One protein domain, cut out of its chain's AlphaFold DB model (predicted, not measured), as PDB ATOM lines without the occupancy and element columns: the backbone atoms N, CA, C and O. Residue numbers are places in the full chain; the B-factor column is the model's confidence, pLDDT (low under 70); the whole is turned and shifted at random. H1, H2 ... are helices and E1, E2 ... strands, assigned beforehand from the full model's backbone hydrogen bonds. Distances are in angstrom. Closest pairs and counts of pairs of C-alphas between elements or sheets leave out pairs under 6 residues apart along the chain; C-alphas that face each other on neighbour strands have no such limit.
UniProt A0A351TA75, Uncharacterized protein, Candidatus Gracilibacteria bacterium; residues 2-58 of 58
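What this domain is: This is residues 2 to 58 of the 58 residues of an uncharacterized protein of Candidatus Gracilibacteria bacterium (UniProt A0A351TA75). An open, flat U: the long helix H2 is the base, with helix H1 as an arm at its first end and the hairpin of E1 and E2 as the other arm. The middle is empty. The 57 printed residues hold H1, H2, E1, E2 in that order, class mixed, with an antiparallel sheet E1 - E2. The whole is extended, radius of gyration of the C-alphas 17.0 A, spans 41 by 30 by 14 A.

Where its parts are: H1, residues 2 to 11, starts at C-alpha 2 (306.999, 240.103, 392.352) and is 14.5 A long. H2, residues 19 to 39, is 30.5 A long. E1, residues 44 to 49, spans 16.8 A; E2, residues 52 to 57, spans 16.0 A and ends at C-alpha 57 (305.610, 201.228, 379.110).

How they stand to each other: H1 and H2 are apart, and every O i to N i+4 pair in both is within hydrogen-bond range. H1 is apart from E1 and E2, and H2 from E2. E1 and E2, a hairpin, are antiparallel at 170 degrees; N 47 and O 54 are 2.8 A apart, within hydrogen-bond range.

The domain as a whole: The C-alphas of Glu 2 and Lys 41 are farthest apart, 44.3 A. The printed part has no cut, no link is long, and no printed residue is under 70 in pLDDT.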
ATOM      1  N   GLU A   2     305.742 240.318 391.617       79.00
ATOM      2  CA  GLU A   2     306.999 240.103 392.352       79.00
ATOM      3  C   GLU A   2     307.180 238.642 392.799       79.00
ATOM      4  O   GLU A   2     308.212 238.051 392.510       79.00
ATOM      5  N   GLU A   3     306.133 238.001 393.333       88.50
ATOM      6  CA  GLU A   3     306.168 236.583 393.747       88.50
ATOM      7  C   GLU A   3     306.566 235.615 392.617       88.50
ATOM      8  O   GLU A   3     307.300 234.659 392.833       88.50
ATOM      9  N   TYR A   4     306.129 235.874 391.381       91.50
ATOM     10  CA  TYR A   4     306.493 235.031 390.238       91.50
ATOM     11  C   TYR A   4     307.985 235.143 389.890       91.50
ATOM     12  O   TYR A   4     308.613 234.160 389.498       91.50
ATOM     13  N   TRP A   5     308.565 236.334 390.054       95.00
ATOM     14  CA  TRP A   5     309.994 236.547 389.840       95.00
ATOM     15  C   TRP A   5     310.844 235.863 390.902       95.00
ATOM     16  O   TRP A   5     311.896 235.321 390.566       95.00
ATOM     17  N   GLU A   6     310.383 235.827 392.151       95.88
ATOM     18  CA  GLU A   6     311.066 235.080 393.209       95.88
ATOM     19  C   GLU A   6     311.151 233.585 392.888       95.88
ATOM     20  O   GLU A   6     312.200 232.976 393.083       95.88
ATOM     21  N   GLU A   7     310.094 232.994 392.328       96.25
ATOM     22  CA  GLU A   7     310.116 231.584 391.926       96.25
ATOM     23  C   GLU A   7     311.092 231.320 390.774       96.25
ATOM     24  O   GLU A   7     311.753 230.280 390.763       96.25
ATOM     25  N   ILE A   8     311.252 232.267 389.840       95.62
ATOM     26  CA  ILE A   8     312.289 232.188 388.800       95.62
ATOM     27  C   ILE A   8     313.683 232.265 389.427       95.62
ATOM     28  O   ILE A   8     314.541 231.455 389.085       95.62
ATOM     29  N   ILE A   9     313.910 233.203 390.353       96.19
ATOM     30  CA  ILE A   9     315.198 233.355 391.040       96.19
ATOM     31  C   ILE A   9     315.572 232.052 391.748       96.19
ATOM     32  O   ILE A   9     316.640 231.512 391.469       96.19
ATOM     33  N   LYS A  10     314.659 231.490 392.548       95.25
ATOM     34  CA  LYS A  10     314.881 230.233 393.278       95.25
ATOM     35  C   LYS A  10     315.080 229.043 392.340       95.25
ATOM     36  O   LYS A  10     316.027 228.281 392.497       95.25
ATOM     37  N   SER A  11     314.208 228.882 391.342       95.56
ATOM     38  CA  SER A  11     314.242 227.724 390.432       95.56
ATOM     39  C   SER A  11     315.459 227.730 389.510       95.56
ATOM     40  O   SER A  11     315.913 226.673 389.074       95.56
ATOM     41  N   CYS A  12     315.981 228.916 389.187       96.94
ATOM     42  CA  CYS A  12     317.168 229.080 388.355       96.94
ATOM     43  C   CYS A  12     318.449 229.340 389.163       96.94
ATOM     44  O   CYS A  12     319.503 229.527 388.549       96.94
ATOM     45  N   PHE A  13     318.369 229.315 390.500       97.50
ATOM     46  CA  PHE A  13     319.471 229.572 391.433       97.50
ATOM     47  C   PHE A  13     320.131 230.949 391.252       97.50
ATOM     48  O   PHE A  13     321.333 231.094 391.442       97.50
ATOM     49  N   LEU A  14     319.378 231.969 390.829       96.69
ATOM     50  CA  LEU A  14     319.934 233.288 390.485       96.69
ATOM     51  C   LEU A  14     320.415 234.087 391.708       96.69
ATOM     52  O   LEU A  14     321.115 235.083 391.541       96.69
ATOM     53  N   ASP A  15     320.032 233.663 392.909       96.75
ATOM     54  CA  ASP A  15     320.432 234.212 394.204       96.75
ATOM     55  C   ASP A  15     321.598 233.458 394.867       96.75
ATOM     56  O   ASP A  15     322.106 233.899 395.900       96.75
ATOM     57  N   GLU A  16     322.068 232.356 394.275       97.62
ATOM     58  CA  GLU A  16     323.245 231.637 394.761       97.62
ATOM     59  C   GLU A  16     324.535 232.438 394.540       97.62
ATOM     60  O   GLU A  16     324.706 233.134 393.537       97.62
ATOM     61  N   ILE A  17     325.493 232.290 395.459       97.25
ATOM     62  CA  ILE A  17     326.798 232.975 395.379       97.25
ATOM     63  C   ILE A  17     327.592 232.506 394.149       97.25
ATOM     64  O   ILE A  17     328.265 233.304 393.496       97.25
ATOM     65  N   ASP A  18     327.509 231.212 393.832       97.75
ATOM     66  CA  ASP A  18     328.065 230.618 392.614       97.75
ATOM     67  C   ASP A  18     327.003 229.716 391.955       97.75
ATOM     68  O   ASP A  18     326.963 228.501 392.194       97.75
ATOM     69  N   PRO A  19     326.124 230.287 391.110       96.88
ATOM     70  CA  PRO A  19     325.049 229.533 390.471       96.88
ATOM     71  C   PRO A  19     325.587 228.440 389.541       96.88
ATOM     72  O   PRO A  19     324.956 227.399 389.369       96.88
ATOM     73  N   ILE A  20     326.776 228.624 388.956       97.81
ATOM     74  CA  ILE A  20     327.392 227.630 388.067       97.81
ATOM     75  C   ILE A  20     327.832 226.407 388.874       97.81
ATOM     76  O   ILE A  20     327.605 225.273 388.438       97.81
ATOM     77  N   ALA A  21     328.461 226.608 390.034       98.19
ATOM     78  CA  ALA A  21     328.793 225.513 390.940       98.19
ATOM     79  C   ALA A  21     327.529 224.777 391.402       98.19
ATOM     80  O   ALA A  21     327.506 223.544 391.358       98.19
ATOM     81  N   LYS A  22     326.459 225.515 391.733       98.19
ATOM     82  CA  LYS A  22     325.177 224.912 392.118       98.19
ATOM     83  C   LYS A  22     324.591 224.037 391.013       98.19
ATOM     84  O   LYS A  22     324.224 222.889 391.254       98.19
ATOM     85  N   TRP A  23     324.580 224.524 389.773       98.31
ATOM     86  CA  TRP A  23     324.114 223.739 388.627       98.31
ATOM     87  C   TRP A  23     324.944 222.470 388.392       98.31
ATOM     88  O   TRP A  23     324.379 221.431 388.046       98.31
ATOM     89  N   LYS A  24     326.267 222.510 388.600       98.44
ATOM     90  CA  LYS A  24     327.128 221.317 388.484       98.44
ATOM     91  C   LYS A  24     326.796 220.258 389.536       98.44
ATOM     92  O   LYS A  24     326.772 219.074 389.200       98.44
ATOM     93  N   GLU A  25     326.542 220.673 390.775       98.25
ATOM     94  CA  GLU A  25     326.104 219.789 391.863       98.25
ATOM     95  C   GLU A  25     324.778 219.105 391.500       98.25
ATOM     96  O   GLU A  25     324.723 217.877 391.413       98.25
ATOM     97  N   VAL A  26     323.753 219.900 391.173       98.12
ATOM     98  CA  VAL A  26     322.419 219.410 390.783       98.12
ATOM     99  C   VAL A  26     322.511 218.434 389.608       98.12
ATOM    100  O   VAL A  26     321.906 217.361 389.627       98.12
ATOM    101  N   PHE A  27     323.312 218.758 388.592       98.38
ATOM    102  CA  PHE A  27     323.491 217.882 387.438       98.38
ATOM    103  C   PHE A  27     324.152 216.548 387.810       98.38
ATOM    104  O   PHE A  27     323.754 215.500 387.300       98.38
ATOM    105  N   SER A  28     325.129 216.560 388.720       98.56
ATOM    106  CA  SER A  28     325.774 215.338 389.207       98.56
ATOM    107  C   SER A  28     324.783 214.414 389.925       98.56
ATOM    108  O   SER A  28     324.820 213.195 389.734       98.56
ATOM    109  N   GLU A  29     323.874 214.969 390.727       98.50
ATOM    110  CA  GLU A  29     322.833 214.196 391.415       98.50
ATOM    111  C   GLU A  29     321.830 213.580 390.434       98.50
ATOM    112  O   GLU A  29     321.547 212.377 390.500       98.50
ATOM    113  N   ILE A  30     321.350 214.381 389.476       98.56
ATOM    114  CA  ILE A  30     320.455 213.926 388.403       98.56
ATOM    115  C   ILE A  30     321.108 212.783 387.622       98.56
ATOM    116  O   ILE A  30     320.477 211.750 387.378       98.56
ATOM    117  N   GLU A  31     322.384 212.930 387.265       98.62
ATOM    118  CA  GLU A  31     323.121 211.924 386.508       98.62
ATOM    119  C   GLU A  31     323.268 210.612 387.288       98.62
ATOM    120  O   GLU A  31     323.057 209.528 386.737       98.62
ATOM    121  N   ALA A  32     323.554 210.690 388.589       98.56
ATOM    122  CA  ALA A  32     323.641 209.511 389.443       98.56
ATOM    123  C   ALA A  32     322.307 208.746 389.506       98.56
ATOM    124  O   ALA A  32     322.295 207.511 389.451       98.56
ATOM    125  N   ILE A  33     321.178 209.456 389.590       98.38
ATOM    126  CA  ILE A  33     319.838 208.850 389.577       98.38
ATOM    127  C   ILE A  33     319.546 208.232 388.207       98.38
ATOM    128  O   ILE A  33     319.170 207.058 388.138       98.38
ATOM    129  N   ARG A  34     319.793 208.966 387.117       98.06
ATOM    130  CA  ARG A  34     319.603 208.484 385.740       98.06
ATOM    131  C   ARG A  34     320.351 207.176 385.494       98.06
ATOM    132  O   ARG A  34     319.780 206.218 384.976       98.06
ATOM    133  N   GLN A  35     321.616 207.101 385.907       98.25
ATOM    134  CA  GLN A  35     322.424 205.891 385.752       98.25
ATOM    135  C   GLN A  35     321.875 204.710 386.553       98.25
ATOM    136  O   GLN A  35     321.902 203.580 386.063       98.25
ATOM    137  N   LYS A  36     321.377 204.944 387.774       97.94
ATOM    138  CA  LYS A  36     320.727 203.896 388.575       97.94
ATOM    139  C   LYS A  36     319.475 203.377 387.871       97.94
ATOM    140  O   LYS A  36     319.351 202.167 387.716       97.94
ATOM    141  N   LEU A  37     318.608 204.270 387.390       97.12
ATOM    142  CA  LEU A  37     317.383 203.896 386.675       97.12
ATOM    143  C   LEU A  37     317.686 203.100 385.398       97.12
ATOM    144  O   LEU A  37     317.108 202.034 385.191       97.12
ATOM    145  N   ASN A  38     318.665 203.533 384.598       96.38
ATOM    146  CA  ASN A  38     319.066 202.825 383.378       96.38
ATOM    147  C   ASN A  38     319.570 201.397 383.652       96.38
ATOM    148  O   ASN A  38     319.320 200.486 382.864       96.38
ATOM    149  N   LYS A  39     320.254 201.170 384.782       97.75
ATOM    150  CA  LYS A  39     320.746 199.833 385.161       97.75
ATOM    151  C   LYS A  39     319.624 198.849 385.494       97.75
ATOM    152  O   LYS A  39     319.840 197.646 385.367       97.75
ATOM    153  N   LEU A  40     318.445 199.333 385.888       96.69
ATOM    154  CA  LEU A  40     317.307 198.490 386.262       96.69
ATOM    155  C   LEU A  40     316.594 197.861 385.057       96.69
ATOM    156  O   LEU A  40     315.828 196.923 385.254       96.69
ATOM    157  N   LYS A  41     316.853 198.339 383.828       93.94
ATOM    158  CA  LYS A  41     316.209 197.843 382.594       93.94
ATOM    159  C   LYS A  41     314.676 197.804 382.717       93.94
ATOM    160  O   LYS A  41     314.039 196.789 382.437       93.94
ATOM    161  N   ILE A  42     314.107 198.908 383.200       96.00
ATOM    162  CA  ILE A  42     312.671 199.057 383.452       96.00
ATOM    163  C   ILE A  42     311.907 198.917 382.133       96.00
ATOM    164  O   ILE A  42     312.232 199.593 381.166       96.00
ATOM    165  N   GLN A  43     310.883 198.063 382.112       96.75
ATOM    166  CA  GLN A  43     309.962 197.921 380.973       96.75
ATOM    167  C   GLN A  43     308.642 198.658 381.205       96.75
ATOM    168  O   GLN A  43     307.929 198.997 380.265       96.75
ATOM    169  N   LYS A  44     308.286 198.862 382.477       96.62
ATOM    170  CA  LYS A  44     307.014 199.438 382.883       96.62
ATOM    171  C   LYS A  44     307.144 200.162 384.211       96.62
ATOM    172  O   LYS A  44     307.792 199.657 385.127       96.62
ATOM    173  N   VAL A  45     306.482 201.305 384.328       97.12
ATOM    174  CA  VAL A  45     306.352 202.066 385.572       97.12
ATOM    175  C   VAL A  45     304.884 202.076 385.982       97.12
ATOM    176  O   VAL A  45     304.022 202.467 385.195       97.12
ATOM    177  N   LYS A  46     304.607 201.639 387.216       97.12
ATOM    178  CA  LYS A  46     303.299 201.793 387.857       97.12
ATOM    179  C   LYS A  46     303.316 203.042 388.736       97.12
ATOM    180  O   LYS A  46     304.185 203.165 389.597       97.12
ATOM    181  N   VAL A  47     302.371 203.947 388.519       97.06
ATOM    182  CA  VAL A  47     302.222 205.209 389.251       97.06
ATOM    183  C   VAL A  47     300.864 205.216 389.939       97.06
ATOM    184  O   VAL A  47     299.842 205.077 389.275       97.06
ATOM    185  N   THR A  48     300.858 205.393 391.259       97.94
ATOM    186  CA  THR A  48     299.637 205.432 392.076       97.94
ATOM    187  C   THR A  48     299.556 206.730 392.879       97.94
ATOM    188  O   THR A  48     300.555 207.147 393.464       97.94
ATOM    189  N   GLY A  49     298.375 207.333 392.964       97.00
ATOM    190  CA  GLY A  49     298.059 208.533 393.740       97.00
ATOM    191  C   GLY A  49     296.563 208.591 394.061       97.00
ATOM    192  O   GLY A  49     295.826 207.696 393.661       97.00
ATOM    193  N   THR A  50     296.111 209.631 394.771       97.62
ATOM    194  CA  THR A  50     294.711 209.758 395.232       97.62
ATOM    195  C   THR A  50     293.689 209.517 394.118       97.62
ATOM    196  O   THR A  50     292.742 208.769 394.324       97.62
ATOM    197  N   ASP A  51     293.950 210.067 392.929       96.88
ATOM    198  CA  ASP A  51     293.108 209.922 391.735       96.88
ATOM    199  C   ASP A  51     293.908 209.382 390.532       96.88
ATOM    200  O   ASP A  51     293.603 209.674 389.375       96.88
ATOM    201  N   VAL A  52     294.991 208.637 390.790       96.44
ATOM    202  CA  VAL A  52     295.910 208.136 389.754       96.44
ATOM    203  C   VAL A  52     296.186 206.650 389.976       96.44
ATOM    204  O   VAL A  52     296.700 206.270 391.021       96.44
ATOM    205  N   ASP A  53     295.915 205.813 388.974       97.44
ATOM    206  CA  ASP A  53     296.451 204.448 388.857       97.44
ATOM    207  C   ASP A  53     296.823 204.223 387.392       97.44
ATOM    208  O   ASP A  53     295.962 204.042 386.529       97.44
ATOM    209  N   LEU A  54     298.113 204.367 387.094       97.44
ATOM    210  CA  LEU A  54     298.639 204.380 385.736       97.44
ATOM    211  C   LEU A  54     299.780 203.394 385.581       97.44
ATOM    212  O   LEU A  54     300.611 203.190 386.462       97.44
ATOM    213  N   GLU A  55     299.844 202.835 384.387       97.75
ATOM    214  CA  GLU A  55     300.809 201.831 384.002       97.75
ATOM    215  C   GLU A  55     301.384 202.212 382.636       97.75
ATOM    216  O   GLU A  55     300.702 202.118 381.617       97.75
ATOM    217  N   VAL A  56     302.638 202.668 382.619       97.25
ATOM    218  CA  VAL A  56     303.300 203.225 381.427       97.25
ATOM    219  C   VAL A  56     304.451 202.322 381.003       97.25
ATOM    220  O   VAL A  56     305.280 201.958 381.834       97.25
ATOM    221  N   LEU A  57     304.498 201.963 379.719       96.25
ATOM    222  CA  LEU A  57     305.610 201.228 379.110       96.25
ATOM    223  C   LEU A  57     306.723 202.207 378.701       96.25
ATOM    224  O   LEU A  57     306.412 203.287 378.195       96.25
ATOM    225  N   ILE A  58     307.984 201.836 378.944       89.44
ATOM    226  CA  ILE A  58     309.190 202.645 378.668       89.44
ATOM    227  C   ILE A  58     309.929 202.097 377.448       89.44
ATOM    228  O   ILE A  58     310.052 200.854 377.355       89.44
TER     229      ILE A  58